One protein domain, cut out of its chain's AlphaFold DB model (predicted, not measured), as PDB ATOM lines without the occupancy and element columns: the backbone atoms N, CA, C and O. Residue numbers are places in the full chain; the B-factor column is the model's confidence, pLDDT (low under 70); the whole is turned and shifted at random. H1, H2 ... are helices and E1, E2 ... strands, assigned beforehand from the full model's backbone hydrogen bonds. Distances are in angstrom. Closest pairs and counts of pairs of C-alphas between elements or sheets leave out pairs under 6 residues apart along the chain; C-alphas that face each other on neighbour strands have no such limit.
ATOM      1  N   LYS A  39       0.517  32.847 -13.420       81.25
ATOM      2  CA  LYS A  39       1.222  31.607 -13.085       81.25
ATOM      3  C   LYS A  39       0.192  30.488 -12.933       81.25
ATOM      4  O   LYS A  39      -0.776  30.685 -12.195       81.25
ATOM      5  N   PRO A  40       0.390  29.328 -13.581       71.06
ATOM      6  CA  PRO A  40      -0.515  28.202 -13.421       71.06
ATOM      7  C   PRO A  40      -0.594  27.828 -11.940       71.06
ATOM      8  O   PRO A  40       0.426  27.685 -11.260       71.06
ATOM      9  N   ALA A  41      -1.819  27.741 -11.432       70.31
ATOM     10  CA  ALA A  41      -2.055  27.458 -10.029       70.31
ATOM     11  C   ALA A  41      -1.597  26.025  -9.677       70.31
ATOM     12  O   ALA A  41      -1.745  25.114 -10.505       70.31
ATOM     13  N   PRO A  42      -1.061  25.797  -8.462       66.19
ATOM     14  CA  PRO A  42      -0.699  24.459  -8.004       66.19
ATOM     15  C   PRO A  42      -1.919  23.532  -8.086       66.19
ATOM     16  O   PRO A  42      -2.936  23.800  -7.457       66.19
ATOM     17  N   GLY A  43      -1.835  22.469  -8.888       71.50
ATOM     18  CA  GLY A  43      -2.942  21.542  -9.151       71.50
ATOM     19  C   GLY A  43      -3.467  21.574 -10.591       71.50
ATOM     20  O   GLY A  43      -3.951  20.560 -11.080       71.50
ATOM     21  N   VAL A  44      -3.297  22.664 -11.346       73.06
ATOM     22  CA  VAL A  44      -3.678  22.663 -12.778       73.06
ATOM     23  C   VAL A  44      -2.896  21.594 -13.554       73.06
ATOM     24  O   VAL A  44      -3.478  20.850 -14.342       73.06
ATOM     25  N   GLU A  45      -1.604  21.447 -13.254       75.62
ATOM     26  CA  GLU A  45      -0.738  20.405 -13.826       75.62
ATOM     27  C   GLU A  45      -1.255  18.987 -13.532       75.62
ATOM     28  O   GLU A  45      -1.274  18.123 -14.410       75.62
ATOM     29  N   ASP A  46      -1.751  18.750 -12.316       74.31
ATOM     30  CA  ASP A  46      -2.317  17.455 -11.939       74.31
ATOM     31  C   ASP A  46      -3.598  17.166 -12.739       74.31
ATOM     32  O   ASP A  46      -3.785  16.048 -13.219       74.31
ATOM     33  N   ILE A  47      -4.446  18.176 -12.983       73.88
ATOM     34  CA  ILE A  47      -5.644  18.032 -13.832       73.88
ATOM     35  C   ILE A  47      -5.256  17.638 -15.265       73.88
ATOM     36  O   ILE A  47      -5.860  16.726 -15.843       73.88
ATOM     37  N   PHE A  48      -4.226  18.277 -15.832       72.50
ATOM     38  CA  PHE A  48      -3.687  17.905 -17.144       72.50
ATOM     39  C   PHE A  48      -3.136  16.477 -17.156       72.50
ATOM     40  O   PHE A  48      -3.391  15.718 -18.097       72.50
ATOM     41  N   ARG A  49      -2.430  16.075 -16.096       71.19
ATOM     42  CA  ARG A  49      -1.890  14.723 -15.947       71.19
ATOM     43  C   ARG A  49      -3.000  13.673 -15.922       71.19
ATOM     44  O   ARG A  49      -2.919  12.701 -16.671       71.19
ATOM     45  N   PHE A  50      -4.055  13.874 -15.133       68.19
ATOM     46  CA  PHE A  50      -5.167  12.920 -15.031       68.19
ATOM     47  C   PHE A  50      -5.933  12.756 -16.346       68.19
ATOM     48  O   PHE A  50      -6.323  11.638 -16.685       68.19
ATOM     49  N   ARG A  51      -6.067  13.827 -17.140       65.62
ATOM     50  CA  ARG A  51      -6.669  13.766 -18.483       65.62
ATOM     51  C   ARG A  51      -5.933  12.792 -19.417       65.62
ATOM     52  O   ARG A  51      -6.571  12.153 -20.252       65.62
ATOM     53  N   ASN A  52      -4.614  12.665 -19.267       64.81
ATOM     54  CA  ASN A  52      -3.761  11.879 -20.164       64.81
ATOM     55  C   ASN A  52      -3.361  10.496 -19.601       64.81
ATOM     56  O   ASN A  52      -2.997   9.608 -20.372       64.81
ATOM     57  N   ALA A  53      -3.414  10.287 -18.280       60.25
ATOM     58  CA  ALA A  53      -2.710   9.180 -17.617       60.25
ATOM     59  C   ALA A  53      -3.405   7.803 -17.649       60.25
ATOM     60  O   ALA A  53      -2.722   6.780 -17.640       60.25
ATOM     61  N   TRP A  54      -4.735   7.707 -17.718       52.91
ATOM     62  CA  TRP A  54      -5.427   6.439 -17.406       52.91
ATOM     63  C   TRP A  54      -5.720   5.517 -18.603       52.91
ATOM     64  O   TRP A  54      -6.692   4.762 -18.622       52.91
ATOM     65  N   ALA A  55      -4.859   5.523 -19.619       53.19
ATOM     66  CA  ALA A  55      -5.138   4.887 -20.905       53.19
ATOM     67  C   ALA A  55      -5.158   3.341 -20.950       53.19
ATOM     68  O   ALA A  55      -5.509   2.830 -22.009       53.19
ATOM     69  N   ARG A  56      -4.780   2.571 -19.907       53.38
ATOM     70  CA  ARG A  56      -4.443   1.141 -20.146       53.38
ATOM     71  C   ARG A  56      -4.994   0.046 -19.213       53.38
ATOM     72  O   ARG A  56      -5.146  -1.056 -19.716       53.38
ATOM     73  N   ASN A  57      -5.364   0.283 -17.945       53.72
ATOM     74  CA  ASN A  57      -5.533  -0.845 -16.991       53.72
ATOM     75  C   ASN A  57      -6.823  -0.875 -16.135       53.72
ATOM     76  O   ASN A  57      -6.924  -1.689 -15.221       53.72
ATOM     77  N   VAL A  58      -7.822  -0.026 -16.399       57.62
ATOM     78  CA  VAL A  58      -9.081   0.017 -15.622       57.62
ATOM     79  C   VAL A  58     -10.268   0.035 -16.585       57.62
ATOM     80  O   VAL A  58     -10.246   0.766 -17.577       57.62
ATOM     81  N   GLY A  59     -11.309  -0.762 -16.313       64.06
ATOM     82  CA  GLY A  59     -12.536  -0.771 -17.120       64.06
ATOM     83  C   GLY A  59     -13.113   0.643 -17.303       64.06
ATOM     84  O   GLY A  59     -13.054   1.464 -16.386       64.06
ATOM     85  N   GLN A  60     -13.671   0.936 -18.486       65.06
ATOM     86  CA  GLN A  60     -14.032   2.302 -18.913       65.06
ATOM     87  C   GLN A  60     -14.885   3.088 -17.898       65.06
ATOM     88  O   GLN A  60     -14.707   4.298 -17.765       65.06
ATOM     89  N   SER A  61     -15.798   2.424 -17.178       63.03
ATOM     90  CA  SER A  61     -16.669   3.071 -16.183       63.03
ATOM     91  C   SER A  61     -15.903   3.505 -14.925       63.03
ATOM     92  O   SER A  61     -15.939   4.677 -14.548       63.03
ATOM     93  N   ASN A  62     -15.123   2.594 -14.333       68.38
ATOM     94  CA  ASN A  62     -14.317   2.878 -13.140       68.38
ATOM     95  C   ASN A  62     -13.240   3.929 -13.432       68.38
ATOM     96  O   ASN A  62     -12.982   4.792 -12.597       68.38
ATOM     97  N   ARG A  63     -12.685   3.919 -14.650       68.31
ATOM     98  CA  ARG A  63     -11.754   4.947 -15.121       68.31
ATOM     99  C   ARG A  63     -12.378   6.345 -15.092       68.31
ATOM    100  O   ARG A  63     -11.810   7.248 -14.492       68.31
ATOM    101  N   ARG A  64     -13.557   6.520 -15.700       70.06
ATOM    102  CA  ARG A  64     -14.244   7.826 -15.754       70.06
ATOM    103  C   ARG A  64     -14.619   8.347 -14.368       70.06
ATOM    104  O   ARG A  64     -14.644   9.558 -14.158       70.06
ATOM    105  N   LEU A  65     -14.945   7.444 -13.443       76.00
ATOM    106  CA  LEU A  65     -15.298   7.799 -12.071       76.00
ATOM    107  C   LEU A  65     -14.070   8.271 -11.281       76.00
ATOM    108  O   LEU A  65     -14.141   9.316 -10.639       76.00
ATOM    109  N   MET A  66     -12.943   7.565 -11.398       72.94
ATOM    110  CA  MET A  66     -11.677   7.951 -10.761       72.94
ATOM    111  C   MET A  66     -11.124   9.259 -11.340       72.94
ATOM    112  O   MET A  66     -10.846  10.180 -10.580       72.94
ATOM    113  N   GLU A  67     -11.095   9.406 -12.671       73.88
ATOM    114  CA  GLU A  67     -10.688  10.658 -13.339       73.88
ATOM    115  C   GLU A  67     -11.547  11.850 -12.890       73.88
ATOM    116  O   GLU A  67     -11.055  12.969 -12.742       73.88
ATOM    117  N   ARG A  68     -12.852  11.634 -12.675       78.56
ATOM    118  CA  ARG A  68     -13.748  12.672 -12.156       78.56
ATOM    119  C   ARG A  68     -13.415  13.027 -10.712       78.56
ATOM    120  O   ARG A  68     -13.290  14.211 -10.432       78.56
ATOM    121  N   ALA A  69     -13.245  12.038  -9.840       79.69
ATOM    122  CA  ALA A  69     -12.930  12.271  -8.434       79.69
ATOM    123  C   ALA A  69     -11.580  12.984  -8.245       79.69
ATOM    124  O   ALA A  69     -11.505  13.944  -7.484       79.69
ATOM    125  N   GLU A  70     -10.538  12.567  -8.969       77.75
ATOM    126  CA  GLU A  70      -9.213  13.202  -8.928       77.75
ATOM    127  C   GLU A  70      -9.275  14.645  -9.433       77.75
ATOM    128  O   GLU A  70      -8.782  15.557  -8.775       77.75
ATOM    129  N   ARG A  71      -9.954  14.882 -10.563       77.88
ATOM    130  CA  ARG A  71     -10.147  16.233 -11.100       77.88
ATOM    131  C   ARG A  71     -10.921  17.127 -10.134       77.88
ATOM    132  O   ARG A  71     -10.494  18.251  -9.896       77.88
ATOM    133  N   ASP A  72     -12.032  16.648  -9.582       82.31
ATOM    134  CA  ASP A  72     -12.861  17.422  -8.653       82.31
ATOM    135  C   ASP A  72     -12.089  17.715  -7.348       82.31
ATOM    136  O   ASP A  72     -12.156  18.825  -6.823       82.31
ATOM    137  N   HIS A  73     -11.276  16.766  -6.867       81.62
ATOM    138  CA  HIS A  73     -10.374  16.978  -5.732       81.62
ATOM    139  C   HIS A  73      -9.325  18.059  -6.019       81.62
ATOM    140  O   HIS A  73      -9.050  18.909  -5.171       81.62
ATOM    141  N   THR A  74      -8.740  18.051  -7.215       80.50
ATOM    142  CA  THR A  74      -7.738  19.046  -7.587       80.50
ATOM    143  C   THR A  74      -8.343  20.430  -7.796       80.50
ATOM    144  O   THR A  74      -7.747  21.412  -7.367       80.50
ATOM    145  N   ILE A  75      -9.546  20.526  -8.369       84.50
ATOM    146  CA  ILE A  75     -10.282  21.798  -8.453       84.50
ATOM    147  C   ILE A  75     -10.565  22.335  -7.046       84.50
ATOM    148  O   ILE A  75     -10.330  23.510  -6.786       84.50
ATOM    149  N   ALA A  76     -10.979  21.476  -6.110       83.75
ATOM    150  CA  ALA A  76     -11.188  21.883  -4.723       83.75
ATOM    151  C   ALA A  76      -9.900  22.394  -4.049       83.75
ATOM    152  O   ALA A  76      -9.962  23.327  -3.250       83.75
ATOM    153  N   LYS A  77      -8.728  21.837  -4.390       82.94
ATOM    154  CA  LYS A  77      -7.424  22.325  -3.902       82.94
ATOM    155  C   LYS A  77      -7.044  23.709  -4.427       82.94
ATOM    156  O   LYS A  77      -6.301  24.403  -3.738       82.94
ATOM    157  N   LEU A  78      -7.520  24.102  -5.612       82.94
ATOM    158  CA  LEU A  78      -7.279  25.450  -6.144       82.94
ATOM    159  C   LEU A  78      -7.920  26.523  -5.255       82.94
ATOM    160  O   LEU A  78      -7.366  27.610  -5.119       82.94
ATOM    161  N   GLY A  79      -9.050  26.189  -4.626       81.69
ATOM    162  CA  GLY A  79      -9.811  27.102  -3.784       81.69
ATOM    163  C   GLY A  79     -10.425  28.276  -4.560       81.69
ATOM    164  O   GLY A  79     -10.372  28.318  -5.795       81.69
ATOM    165  N   PRO A  80     -11.032  29.239  -3.847       85.94
ATOM    166  CA  PRO A  80     -11.585  30.439  -4.458       85.94
ATOM    167  C   PRO A  80     -10.493  31.281  -5.125       85.94
ATOM    168  O   PRO A  80      -9.435  31.535  -4.546       85.94
ATOM    169  N   ILE A  81     -10.762  31.742  -6.343       88.62
ATOM    170  CA  ILE A  81      -9.853  32.592  -7.110       88.62
ATOM    171  C   ILE A  81     -10.416  34.009  -7.117       88.62
ATOM    172  O   ILE A  81     -11.517  34.231  -7.590       88.62
ATOM    173  N   ASN A  82      -9.648  35.001  -6.674       87.44
ATOM    174  CA  ASN A  82     -10.169  36.375  -6.561       87.44
ATOM    175  C   ASN A  82      -9.981  37.223  -7.829       87.44
ATOM    176  O   ASN A  82     -10.570  38.293  -7.959       87.44
ATOM    177  N   HIS A  83      -9.136  36.786  -8.766       88.75
ATOM    178  CA  HIS A  83      -8.780  37.567  -9.951       88.75
ATOM    179  C   HIS A  83      -9.199  36.863 -11.240       88.75
ATOM    180  O   HIS A  83      -8.806  35.721 -11.477       88.75
ATOM    181  N   LEU A  84      -9.904  37.583 -12.120       90.31
ATOM    182  CA  LEU A  84     -10.373  37.063 -13.409       90.31
ATOM    183  C   LEU A  84      -9.229  36.514 -14.278       90.31
ATOM    184  O   LEU A  84      -9.342  35.430 -14.837       90.31
ATOM    185  N   ALA A  85      -8.087  37.206 -14.334       88.06
ATOM    186  CA  ALA A  85      -6.921  36.735 -15.088       88.06
ATOM    187  C   ALA A  85      -6.379  35.393 -14.559       88.06
ATOM    188  O   ALA A  85      -6.019  34.516 -15.341       88.06
ATOM    189  N   ALA A  86      -6.365  35.218 -13.234       87.81
ATOM    190  CA  ALA A  86      -5.953  33.964 -12.613       87.81
ATOM    191  C   ALA A  86      -6.973  32.847 -12.881       87.81
ATOM    192  O   ALA A  86      -6.574  31.713 -13.125       87.81
ATOM    193  N   LEU A  87      -8.274  33.163 -12.912       91.19
ATOM    194  CA  LEU A  87      -9.326  32.209 -13.273       91.19
ATOM    195  C   LEU A  87      -9.158  31.710 -14.711       91.19
ATOM    196  O   LEU A  87      -9.206  30.506 -14.950       91.19
ATOM    197  N   VAL A  88      -8.959  32.632 -15.660       91.62
ATOM    198  CA  VAL A  88      -8.789  32.303 -17.082       91.62
ATOM    199  C   VAL A  88      -7.617  31.340 -17.265       91.62
ATOM    200  O   VAL A  88      -7.763  30.350 -17.976       91.62
ATOM    201  N   VAL A  89      -6.490  31.576 -16.590       88.50
ATOM    202  CA  VAL A  89      -5.339  30.663 -16.639       88.50
ATOM    203  C   VAL A  89      -5.635  29.342 -15.930       88.50
ATOM    204  O   VAL A  89      -5.379  28.272 -16.473       88.50
ATOM    205  N   ALA A  90      -6.224  29.386 -14.734       87.56
ATOM    206  CA  ALA A  90      -6.528  28.183 -13.963       87.56
ATOM    207  C   ALA A  90      -7.510  27.241 -14.672       87.56
ATOM    208  O   ALA A  90      -7.530  26.048 -14.375       87.56
ATOM    209  N   MET A  91      -8.311  27.756 -15.605       89.62
ATOM    210  CA  MET A  91      -9.315  27.007 -16.356       89.62
ATOM    211  C   MET A  91      -8.886  26.627 -17.780       89.62
ATOM    212  O   MET A  91      -9.700  26.059 -18.509       89.62
ATOM    213  N   GLU A  92      -7.637  26.884 -18.184       87.56
ATOM    214  CA  GLU A  92      -7.118  26.581 -19.533       87.56
ATOM    215  C   GLU A  92      -7.266  25.099 -19.919       87.56
ATOM    216  O   GLU A  92      -7.502  24.749 -21.074       87.56
ATOM    217  N   TRP A  93      -7.218  24.202 -18.936       83.31
ATOM    218  CA  TRP A  93      -7.414  22.766 -19.137       83.31
ATOM    219  C   TRP A  93      -8.845  22.384 -19.560       83.31
ATOM    220  O   TRP A  93      -9.060  21.271 -20.060       83.31
ATOM    221  N   HIS A  94      -9.838  23.250 -19.326       85.62
ATOM    222  CA  HIS A  94     -11.246  22.918 -19.504       85.62
ATOM    223  C   HIS A  94     -11.636  22.905 -20.998       85.62
ATOM    224  O   HIS A  94     -11.337  23.855 -21.718       85.62
ATOM    225  N   PRO A  95     -12.389  21.902 -21.498       83.81
ATOM    226  CA  PRO A  95     -12.760  21.810 -22.921       83.81
ATOM    227  C   PRO A  95     -13.535  23.014 -23.472       83.81
ATOM    228  O   PRO A  95     -13.526  23.277 -24.668       83.81
ATOM    229  N   HIS A  96     -14.228  23.733 -22.592       89.25
ATOM    230  CA  HIS A  96     -14.984  24.944 -22.913       89.25
ATOM    231  C   HIS A  96     -14.286  26.222 -22.424       89.25
ATOM    232  O   HIS A  96     -14.954  27.218 -22.166       89.25
ATOM    233  N   HIS A  97     -12.959  26.201 -22.265       90.31
ATOM    234  CA  HIS A  97     -12.168  27.362 -21.838       90.31
ATOM    235  C   HIS A  97     -12.397  28.598 -22.712       90.31
ATOM    236  O   HIS A  97     -12.518  29.696 -22.179       90.31
ATOM    237  N   ALA A  98     -12.586  28.416 -24.022       91.38
ATOM    238  CA  ALA A  98     -12.886  29.513 -24.941       91.38
ATOM    239  C   ALA A  98     -14.110  30.346 -24.511       91.38
ATOM    240  O   ALA A  98     -14.102  31.557 -24.672       91.38
ATOM    241  N   TYR A  99     -15.124  29.736 -23.885       93.44
ATOM    242  CA  TYR A  99     -16.280  30.471 -23.357       93.44
ATOM    243  C   TYR A  99     -15.904  31.372 -22.178       93.44
ATOM    244  O   TYR A  99     -16.406  32.485 -22.069       93.44
ATOM    245  N   ILE A 100     -15.018  30.893 -21.299       93.69
ATOM    246  CA  ILE A 100     -14.494  31.683 -20.178       93.69
ATOM    247  C   ILE A 100     -13.677  32.848 -20.725       93.69
ATOM    248  O   ILE A 100     -13.867  33.972 -20.278       93.69
ATOM    249  N   LEU A 101     -12.811  32.587 -21.706       94.12
ATOM    250  CA  LEU A 101     -11.982  33.614 -22.323       94.12
ATOM    251  C   LEU A 101     -12.833  34.699 -22.989       94.12
ATOM    252  O   LEU A 101     -12.645  35.867 -22.677       94.12
ATOM    253  N   VAL A 102     -13.789  34.310 -23.840       94.31
ATOM    254  CA  VAL A 102     -14.640  35.254 -24.576       94.31
ATOM    255  C   VAL A 102     -15.438  36.133 -23.621       94.31
ATOM    256  O   VAL A 102     -15.352  37.348 -23.722       94.31
ATOM    257  N   VAL A 103     -16.137  35.556 -22.640       94.25
ATOM    258  CA  VAL A 103     -16.920  36.349 -21.672       94.25
ATOM    259  C   VAL A 103     -16.022  37.214 -20.778       94.25
ATOM    260  O   VAL A 103     -16.421  38.300 -20.369       94.25
ATOM    261  N   ALA A 104     -14.802  36.761 -20.463       92.88
ATOM    262  CA  ALA A 104     -13.844  37.557 -19.696       92.88
ATOM    263  C   ALA A 104     -13.324  38.774 -20.478       92.88
ATOM    264  O   ALA A 104     -12.985  39.786 -19.865       92.88
ATOM    265  N   THR A 105     -13.223  38.672 -21.807       92.50
ATOM    266  CA  THR A 105     -12.749  39.756 -22.681       92.50
ATOM    267  C   THR A 105     -13.869  40.630 -23.234       92.50
ATOM    268  O   THR A 105     -13.622  41.798 -23.519       92.50
ATOM    269  N   ASP A 106     -15.071  40.078 -23.374       91.75
ATOM    270  CA  ASP A 106     -16.256  40.721 -23.945       91.75
ATOM    271  C   ASP A 106     -17.490  40.476 -23.050       91.75
ATOM    272  O   ASP A 106     -18.318  39.595 -23.319       91.75
ATOM    273  N   PRO A 107     -17.591  41.204 -21.919       89.00
ATOM    274  CA  PRO A 107     -18.744  41.132 -21.031       89.00
ATOM    275  C   PRO A 107     -20.047  41.493 -21.756       89.00
ATOM    276  O   PRO A 107     -20.148  42.509 -22.445       89.00
ATOM    277  N   GLY A 108     -21.067  40.657 -21.585       90.12
ATOM    278  CA  GLY A 108     -22.381  40.845 -22.193       90.12
ATOM    279  C   GLY A 108     -22.557  40.187 -23.543       90.12
ATOM    280  O   GLY A 108     -23.623  40.350 -24.134       90.12
ATOM    281  N   VAL A 109     -21.567  39.420 -23.998       91.06
ATOM    282  CA  VAL A 109     -21.664  38.624 -25.220       91.06
ATOM    283  C   VAL A 109     -22.939  37.772 -25.234       91.06
ATOM    284  O   VAL A 109     -23.282  37.107 -24.247       91.06
ATOM    285  N   THR A 110     -23.665  37.796 -26.348       91.19
ATOM    286  CA  THR A 110     -24.896  37.018 -26.523       91.19
ATOM    287  C   THR A 110     -24.605  35.626 -27.077       91.19
ATOM    288  O   THR A 110     -23.546  35.345 -27.633       91.19
ATOM    289  N   CYS A 111     -25.571  34.712 -26.958       89.38
ATOM    290  CA  CYS A 111     -25.453  33.384 -27.566       89.38
ATOM    291  C   CYS A 111     -25.253  33.428 -29.091       89.38
ATOM    292  O   CYS A 111     -24.587  32.549 -29.624       89.38
ATOM    293  N   GLU A 112     -25.838  34.409 -29.778       88.94
ATOM    294  CA  GLU A 112     -25.666  34.572 -31.226       88.94
ATOM    295  C   GLU A 112     -24.254  35.064 -31.536       88.94
ATOM    296  O   GLU A 112     -23.559  34.443 -32.332       88.94
ATOM    297  N   GLU A 113     -23.761  36.064 -30.799       90.81
ATOM    298  CA  GLU A 113     -22.396  36.579 -30.946       90.81
ATOM    299  C   GLU A 113     -21.331  35.484 -30.720       90.81
ATOM    300  O   GLU A 113     -20.324  35.431 -31.432       90.81
ATOM    301  N   LEU A 114     -21.566  34.549 -29.789       91.44
ATOM    302  CA  LEU A 114     -20.683  33.393 -29.571       91.44
ATOM    303  C   LEU A 114     -20.569  32.486 -30.805       91.44
ATOM    304  O   LEU A 114     -19.498  31.924 -31.046       91.44
ATOM    305  N   THR A 115     -21.650  32.323 -31.568       90.62
ATOM    306  CA  THR A 115     -21.633  31.548 -32.814       90.62
ATOM    307  C   THR A 115     -21.082  32.384 -33.961       90.62
ATOM    308  O   THR A 115     -20.148  31.954 -34.631       90.62
ATOM    309  N   ASP A 116     -21.620  33.581 -34.164       90.44
ATOM    310  CA  ASP A 116     -21.426  34.348 -35.392       90.44
ATOM    311  C   ASP A 116     -20.074  35.068 -35.427       90.44
ATOM    312  O   ASP A 116     -19.425  35.113 -36.473       90.44
ATOM    313  N   PHE A 117     -19.607  35.589 -34.285       91.00
ATOM    314  CA  PHE A 117     -18.330  36.307 -34.197       91.00
ATOM    315  C   PHE A 117     -17.197  35.430 -33.671       91.00
ATOM    316  O   PHE A 117     -16.084  35.473 -34.195       91.00
ATOM    317  N   TYR A 118     -17.471  34.617 -32.649       89.75
ATOM    318  CA  TYR A 118     -16.443  33.803 -31.992       89.75
ATOM    319  C   TYR A 118     -16.364  32.361 -32.516       89.75
ATOM    320  O   TYR A 118     -15.493  31.604 -32.082       89.75
ATOM    321  N   ASN A 119     -17.236  31.981 -33.462       89.56
ATOM    322  CA  ASN A 119     -17.264  30.669 -34.117       89.56
ATOM    323  C   ASN A 119     -17.255  29.485 -33.130       89.56
ATOM    324  O   ASN A 119     -16.655  28.433 -33.374       89.56
ATOM    325  N   LEU A 120     -17.902  29.649 -31.972       88.75
ATOM    326  CA  LEU A 120     -18.019  28.587 -30.983       88.75
ATOM    327  C   LEU A 120     -19.110  27.617 -31.437       88.75
ATOM    328  O   LEU A 120     -20.292  27.815 -31.186       88.75
ATOM    329  N   SER A 121     -18.709  26.530 -32.090       71.75
ATOM    330  CA  SER A 121     -19.609  25.552 -32.709       71.75
ATOM    331  C   SER A 121     -20.344  24.672 -31.682       71.75
ATOM    332  O   SER A 121     -20.051  23.482 -31.536       71.75
ATOM    333  N   HIS A 122     -21.289  25.232 -30.925       71.19
ATOM    334  CA  HIS A 122     -22.090  24.473 -29.967       71.19
ATOM    335  C   HIS A 122     -23.571  24.807 -30.104       71.19
ATOM    336  O   HIS A 122     -23.990  25.934 -29.889       71.19
ATOM    337  N   SER A 123     -24.388  23.783 -30.353       67.31
ATOM    338  CA  SER A 123     -25.836  23.926 -30.570       67.31
ATOM    339  C   SER A 123     -26.623  24.513 -29.390       67.31
ATOM    340  O   SER A 123     -27.797  24.836 -29.537       67.31
ATOM    341  N   ASN A 124     -26.020  24.613 -28.199       87.19
ATOM    342  CA  ASN A 124     -26.676  25.148 -27.009       87.19
ATOM    343  C   ASN A 124     -25.661  25.752 -26.024       87.19
ATOM    344  O   ASN A 124     -25.238  25.100 -25.064       87.19
ATOM    345  N   HIS A 125     -25.300  27.018 -26.238       90.00
ATOM    346  CA  HIS A 125     -24.389  27.765 -25.361       90.00
ATOM    347  C   HIS A 125     -24.866  27.830 -23.905       90.00
ATOM    348  O   HIS A 125     -24.066  27.683 -22.983       90.00
ATOM    349  N   ARG A 126     -26.181  27.949 -23.664       88.75
ATOM    350  CA  ARG A 126     -26.740  27.989 -22.299       88.75
ATOM    351  C   ARG A 126     -26.400  26.729 -21.504       88.75
ATOM    352  O   ARG A 126     -26.082  26.796 -20.316       88.75
ATOM    353  N   MET A 127     -26.443  25.566 -22.156       89.75
ATOM    354  CA  MET A 127     -26.060  24.301 -21.531       89.75
ATOM    355  C   MET A 127     -24.563  24.259 -21.199       89.75
ATOM    356  O   MET A 127     -24.185  23.720 -20.158       89.75
ATOM    357  N   VAL A 128     -23.714  24.842 -22.051       90.44
ATOM    358  CA  VAL A 128     -22.268  24.955 -21.803       90.44
ATOM    359  C   VAL A 128     -22.006  25.811 -20.564       90.44
ATOM    360  O   VAL A 128     -21.320  25.347 -19.652       90.44
ATOM    361  N   PHE A 129     -22.626  26.991 -20.465       92.38
ATOM    362  CA  PHE A 129     -22.517  27.859 -19.286       92.38
ATOM    363  C   PHE A 129     -22.986  27.168 -18.005       92.38
ATOM    364  O   PHE A 129     -22.292  27.199 -16.989       92.38
ATOM    365  N   ARG A 130     -24.112  26.446 -18.050       89.62
ATOM    366  CA  ARG A 130     -24.605  25.680 -16.895       89.62
ATOM    367  C   ARG A 130     -23.615  24.600 -16.441       89.62
ATOM    368  O   ARG A 130     -23.449  24.400 -15.241       89.62
ATOM    369  N   ARG A 131     -22.972  23.895 -17.378       88.31
ATOM    370  CA  ARG A 131     -21.953  22.878 -17.063       88.31
ATOM    371  C   ARG A 131     -20.699  23.510 -16.470       88.31
ATOM    372  O   ARG A 131     -20.192  23.010 -15.471       88.31
ATOM    373  N   LEU A 132     -20.242  24.618 -17.048       91.50
ATOM    374  CA  LEU A 132     -19.111  25.388 -16.538       91.50
ATOM    375  C   LEU A 132     -19.365  25.916 -15.124       91.50
ATOM    376  O   LEU A 132     -18.487  25.804 -14.275       91.50
ATOM    377  N   ASN A 133     -20.576  26.400 -14.833       93.38
ATOM    378  CA  ASN A 133     -20.943  26.901 -13.506       93.38
ATOM    379  C   ASN A 133     -20.774  25.864 -12.389       93.38
ATOM    380  O   ASN A 133     -20.507  26.245 -11.255       93.38
ATOM    381  N   ALA A 134     -20.876  24.563 -12.685       88.88
ATOM    382  CA  ALA A 134     -20.623  23.526 -11.687       88.88
ATOM    383  C   ALA A 134     -19.158  23.522 -11.213       88.88
ATOM    384  O   ALA A 134     -18.896  23.299 -10.033       88.88
ATOM    385  N   VAL A 135     -18.224  23.802 -12.128       88.44
ATOM    386  CA  VAL A 135     -16.789  23.904 -11.841       88.44
ATOM    387  C   VAL A 135     -16.457  25.279 -11.266       88.44
ATOM    388  O   VAL A 135     -15.832  25.370 -10.215       88.44
ATOM    389  N   LEU A 136     -16.932  26.349 -11.910       92.31
ATOM    390  CA  LEU A 136     -16.649  27.726 -11.496       92.31
ATOM    391  C   LEU A 136     -17.126  28.020 -10.074       92.31
ATOM    392  O   LEU A 136     -16.443  28.739  -9.350       92.31
ATOM    393  N   LYS A 137     -18.231  27.403  -9.632       91.81
ATOM    394  CA  LYS A 137     -18.731  27.565  -8.263       91.81
ATOM    395  C   LYS A 137     -17.697  27.168  -7.208       91.81
ATOM    396  O   LYS A 137     -17.610  27.828  -6.181       91.81
ATOM    397  N   GLN A 138     -16.907  26.123  -7.459       88.44
ATOM    398  CA  GLN A 138     -15.838  25.699  -6.544       88.44
ATOM    399  C   GLN A 138     -14.682  26.709  -6.496       88.44
ATOM    400  O   GLN A 138     -13.976  26.790  -5.498       88.44
ATOM    401  N   LEU A 139     -14.529  27.498  -7.560       90.50
ATOM    402  CA  LEU A 139     -13.526  28.549  -7.694       90.50
ATOM    403  C   LEU A 139     -14.053  29.929  -7.266       90.50
ATOM    404  O   LEU A 139     -13.322  30.908  -7.379       90.50
ATOM    405  N   GLY A 140     -15.300  30.029  -6.790       92.31
ATOM    406  CA  GLY A 140     -15.920  31.293  -6.379       92.31
ATOM    407  C   GLY A 140     -16.470  32.146  -7.527       92.31
ATOM    408  O   GLY A 140     -16.759  33.318  -7.319       92.31
ATOM    409  N   TRP A 141     -16.646  31.581  -8.724       95.38
ATOM    410  CA  TRP A 141     -17.152  32.293  -9.903       95.38
ATOM    411  C   TRP A 141     -18.435  31.682 -10.451       95.38
ATOM    412  O   TRP A 141     -18.733  30.501 -10.259       95.38
ATOM    413  N   ARG A 142     -19.183  32.473 -11.213       94.62
ATOM    414  CA  ARG A 142     -20.291  31.987 -12.036       94.62
ATOM    415  C   ARG A 142     -20.443  32.823 -13.295       94.62
ATOM    416  O   ARG A 142     -20.179  34.018 -13.296       94.62
ATOM    417  N   PHE A 143     -20.967  32.193 -14.334       94.19
ATOM    418  CA  PHE A 143     -21.636  32.893 -15.413       94.19
ATOM    419  C   PHE A 143     -23.015  33.350 -14.950       94.19
ATOM    420  O   PHE A 143     -23.842  32.514 -14.559       94.19
ATOM    421  N   ALA A 144     -23.249  34.653 -15.017       91.12
ATOM    422  CA  ALA A 144     -24.546  35.272 -14.834       91.12
ATOM    423  C   ALA A 144     -25.089  35.718 -16.190       91.12
ATOM    424  O   ALA A 144     -24.344  36.167 -17.059       91.12
ATOM    425  N   SER A 145     -26.393  35.549 -16.375       89.94
ATOM    426  CA  SER A 145     -27.092  36.008 -17.567       89.94
ATOM    427  C   SER A 145     -27.949  37.209 -17.203       89.94
ATOM    428  O   SER A 145     -28.732  37.113 -16.254       89.94
ATOM    429  N   TYR A 146     -27.851  38.287 -17.967       83.88
ATOM    430  CA  TYR A 146     -28.591  39.516 -17.710       83.88
ATOM    431  C   TYR A 146     -29.142  40.104 -19.016       83.88
ATOM    432  O   TYR A 146     -28.581  39.875 -20.093       83.88
ATOM    433  N   PRO A 147     -30.269  40.833 -18.959       80.12
ATOM    434  CA  PRO A 147     -30.770  41.552 -20.121       80.12
ATOM    435  C   PRO A 147     -29.826  42.720 -20.443       80.12
ATOM    436  O   PRO A 147     -29.518  43.518 -19.559       80.12
ATOM    437  N   ARG A 148     -29.385  42.847 -21.704       70.62
ATOM    438  CA  ARG A 148     -28.562  43.990 -22.160       70.62
ATOM    439  C   ARG A 148     -29.319  45.332 -22.125       70.62
ATOM    440  O   ARG A 148     -28.686  46.385 -22.135       70.62
ATOM    441  N   GLY A 149     -30.646  45.292 -22.010       73.38
ATOM    442  CA  GLY A 149     -31.503  46.469 -22.017       73.38
ATOM    443  C   GLY A 149     -32.973  46.103 -21.849       73.38
ATOM    444  O   GLY A 149     -33.425  45.767 -20.753       73.38
ATOM    445  N   SER A 150     -33.746  46.201 -22.930       59.91
ATOM    446  CA  SER A 150     -35.196  45.981 -22.904       59.91
ATOM    447  C   SER A 150     -35.592  44.500 -22.703       59.91
ATOM    448  O   SER A 150     -34.799  43.599 -22.978       59.91
ATOM    449  N   PRO A 151     -36.832  44.192 -22.260       58.50
ATOM    450  CA  PRO A 151     -37.268  42.822 -21.943       58.50
ATOM    451  C   PRO A 151     -37.187  41.805 -23.098       58.50
ATOM    452  O   PRO A 151     -37.242  40.603 -22.846       58.50
ATOM    453  N   ASN A 152     -37.064  42.279 -24.344       61.22
ATOM    454  CA  ASN A 152     -37.009  41.459 -25.557       61.22
ATOM    455  C   ASN A 152     -35.602  41.371 -26.176       61.22
ATOM    456  O   ASN A 152     -35.440  40.743 -27.220       61.22
ATOM    457  N   GLU A 153     -34.591  41.996 -25.569       64.94
ATOM    458  CA  GLU A 153     -33.209  41.885 -26.035       64.94
ATOM    459  C   GLU A 153     -32.582  40.543 -25.662       64.94
ATOM    460  O   GLU A 153     -32.963  39.869 -24.697       64.94
ATOM    461  N   GLN A 154     -31.583  40.146 -26.449       67.00
ATOM    462  CA  GLN A 154     -30.809  38.948 -26.175       67.00
ATOM    463  C   GLN A 154     -30.072  39.090 -24.846       67.00
ATOM    464  O   GLN A 154     -29.497  40.129 -24.522       67.00
ATOM    465  N   TRP A 155     -30.099  38.013 -24.066       82.88
ATOM    466  CA  TRP A 155     -29.435  37.979 -22.774       82.88
ATOM    467  C   TRP A 155     -27.931  37.852 -22.998       82.88
ATOM    468  O   TRP A 155     -27.482  36.917 -23.672       82.88
ATOM    469  N   GLY A 156     -27.191  38.793 -22.423       89.50
ATOM    470  CA  GLY A 156     -25.741  38.765 -22.369       89.50
ATOM    471  C   GLY A 156     -25.250  37.883 -21.228       89.50
ATOM    472  O   GLY A 156     -26.001  37.554 -20.302       89.50
ATOM    473  N   TRP A 157     -23.981  37.497 -21.306       92.56
ATOM    474  CA  TRP A 157     -23.306  36.718 -20.275       92.56
ATOM    475  C   TRP A 157     -22.150  37.492 -19.655       92.56
ATOM    476  O   TRP A 157     -21.365  38.120 -20.357       92.56
ATOM    477  N   GLU A 158     -22.017  37.389 -18.336       92.75
ATOM    478  CA  GLU A 158     -20.908  37.952 -17.564       92.75
ATOM    479  C   GLU A 158     -20.320  36.924 -16.606       92.75
ATOM    480  O   GLU A 158     -21.000  35.988 -16.181       92.75
ATOM    481  N   LEU A 159     -19.045  37.111 -16.261       93.56
ATOM    482  CA  LEU A 159     -18.383  36.383 -15.184       93.56
ATOM    483  C   LEU A 159     -18.429  37.212 -13.905       93.56
ATOM    484  O   LEU A 159     -17.802  38.263 -13.809       93.56
ATOM    485  N   GLU A 160     -19.126  36.687 -12.907       93.50
ATOM    486  CA  GLU A 160     -19.277  37.309 -11.597       93.50
ATOM    487  C   GLU A 160     -18.625  36.458 -10.510       93.50
ATOM    488  O   GLU A 160     -18.631  35.222 -10.571       93.50
ATOM    489  N   ILE A 161     -18.127  37.128  -9.472       93.06
ATOM    490  CA  ILE A 161     -17.736  36.483  -8.220       93.06
ATOM    491  C   ILE A 161     -19.013  36.135  -7.449       93.06
ATOM    492  O   ILE A 161     -19.937  36.944  -7.354       93.06
ATOM    493  N   ILE A 162     -19.081  34.920  -6.910       90.31
ATOM    494  CA  ILE A 162     -20.193  34.496  -6.060       90.31
ATOM    495  C   ILE A 162     -20.021  35.173  -4.690       90.31
ATOM    496  O   ILE A 162     -18.986  34.954  -4.063       90.31
TER     497      ILE A 162
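What this domain is: This is residues 39 to 162 of the 164 residues of an uncharacterized protein of Aeromonas salmonicida (UniProt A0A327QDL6). What shape does this domain have? A helical hairpin, H1 and H2, makes one end of an elongated model and meets the rest where the last residues of H2 pack on the last residues of H6. The rest is two loosely stacked layers, with the helical hairpin H3 and H4 in one and H6 beside the strand hairpin E1 and E2 in the other, while short H5 lies near the first residues of H6. What is it made of, and how large is it? The printed part has 124 residues, with six named helices followed by two named strands, H1 H2 H3 H4 H5 H6 E1 E2, the strands forming one antiparallel sheet in the order E1 - E2; the class is mostly helix. It is only just compact, close to loose, with a radius of gyration of the C-alphas of 16.0 A and spans of 55 by 31 by 20 A.

Where its parts are: Where do the first helices lie? H1 is residues 44 to 53, beginning with C-alpha 44 at (-3.678, 22.663, -12.778), and measures 14.4 A from first to last C-alpha. H2, residues 60 to 78, is the longest helix at 27.3 A and ends with C-alpha 78 at (-7.279, 25.450, -6.144). Which helices follow? H3 is residues 84 to 90, H4 is residues 97 to 105 and H5 is residues 111 to 116. H6, residues 125 to 139, measures 20.8 A. Where are the strands? E1 is residues 141 to 147, 19.4 A long. E2 is residues 155 to 161, 18.7 A long, and ends with C-alpha 161 at (-17.736, 36.483, -8.220).

How they stand to each other: How do H1 and H2 stand? They form a helical hairpin and touch, at a shallow tilt of 9 degrees, opposite ways; the closest C-alphas, of Ile 47 and Arg 71, are 5.6 A apart, and H2 touches H1 with residues 67 to 75 alone. H2 touches H6 with residues 75 to 78 alone, at a steep tilt of 57 degrees, the closest C-alphas being those of Ala 76 and Gln 138, 6.3 A apart. What is near H3 and H4? These two touch as a helical hairpin, at a shallow tilt of 15 degrees, opposite ways, with the closest C-alphas, of Val 88 and Leu 101, 6.3 A apart. H4 and H6 are close but not clearly touching and about perpendicular at 86 degrees; the closest C-alphas of H4 and E2, of Val 103 and Glu 158, are 5.9 A apart. How do H5, H6 and the strands meet? H5 and H6 only just touch, with 3 pairs of C-alphas within 8 A, the closest being those of Cys 111 and His 125, 6.1 A apart. The closest C-alphas of H6 and E1, of Asn 133 and Arg 142, are 5.3 A apart. E1 and E2 are an antiparallel hairpin, with N 142 and O 160 at 2.9 A and N 146 and O 156 at 3.1 A, within hydrogen-bond range. What do the helix backbones show? In H1, H2, H3 and H4 every O i to N i+4 pair is within hydrogen-bond range; in H5 it is 1 of 2 and in H6 7 of 11.

The domain as a whole: How far does it reach? The two C-alphas farthest apart, those of Asn 57 and Ser 150, are 55.7 A apart. Is anything cut or long? The printed part has no cut, and no link between named elements is long. Where is confidence low? The mean pLDDT of the printed part is 82.0; residues 42, 50 to 63, 123 and 150 to 154 are under 70.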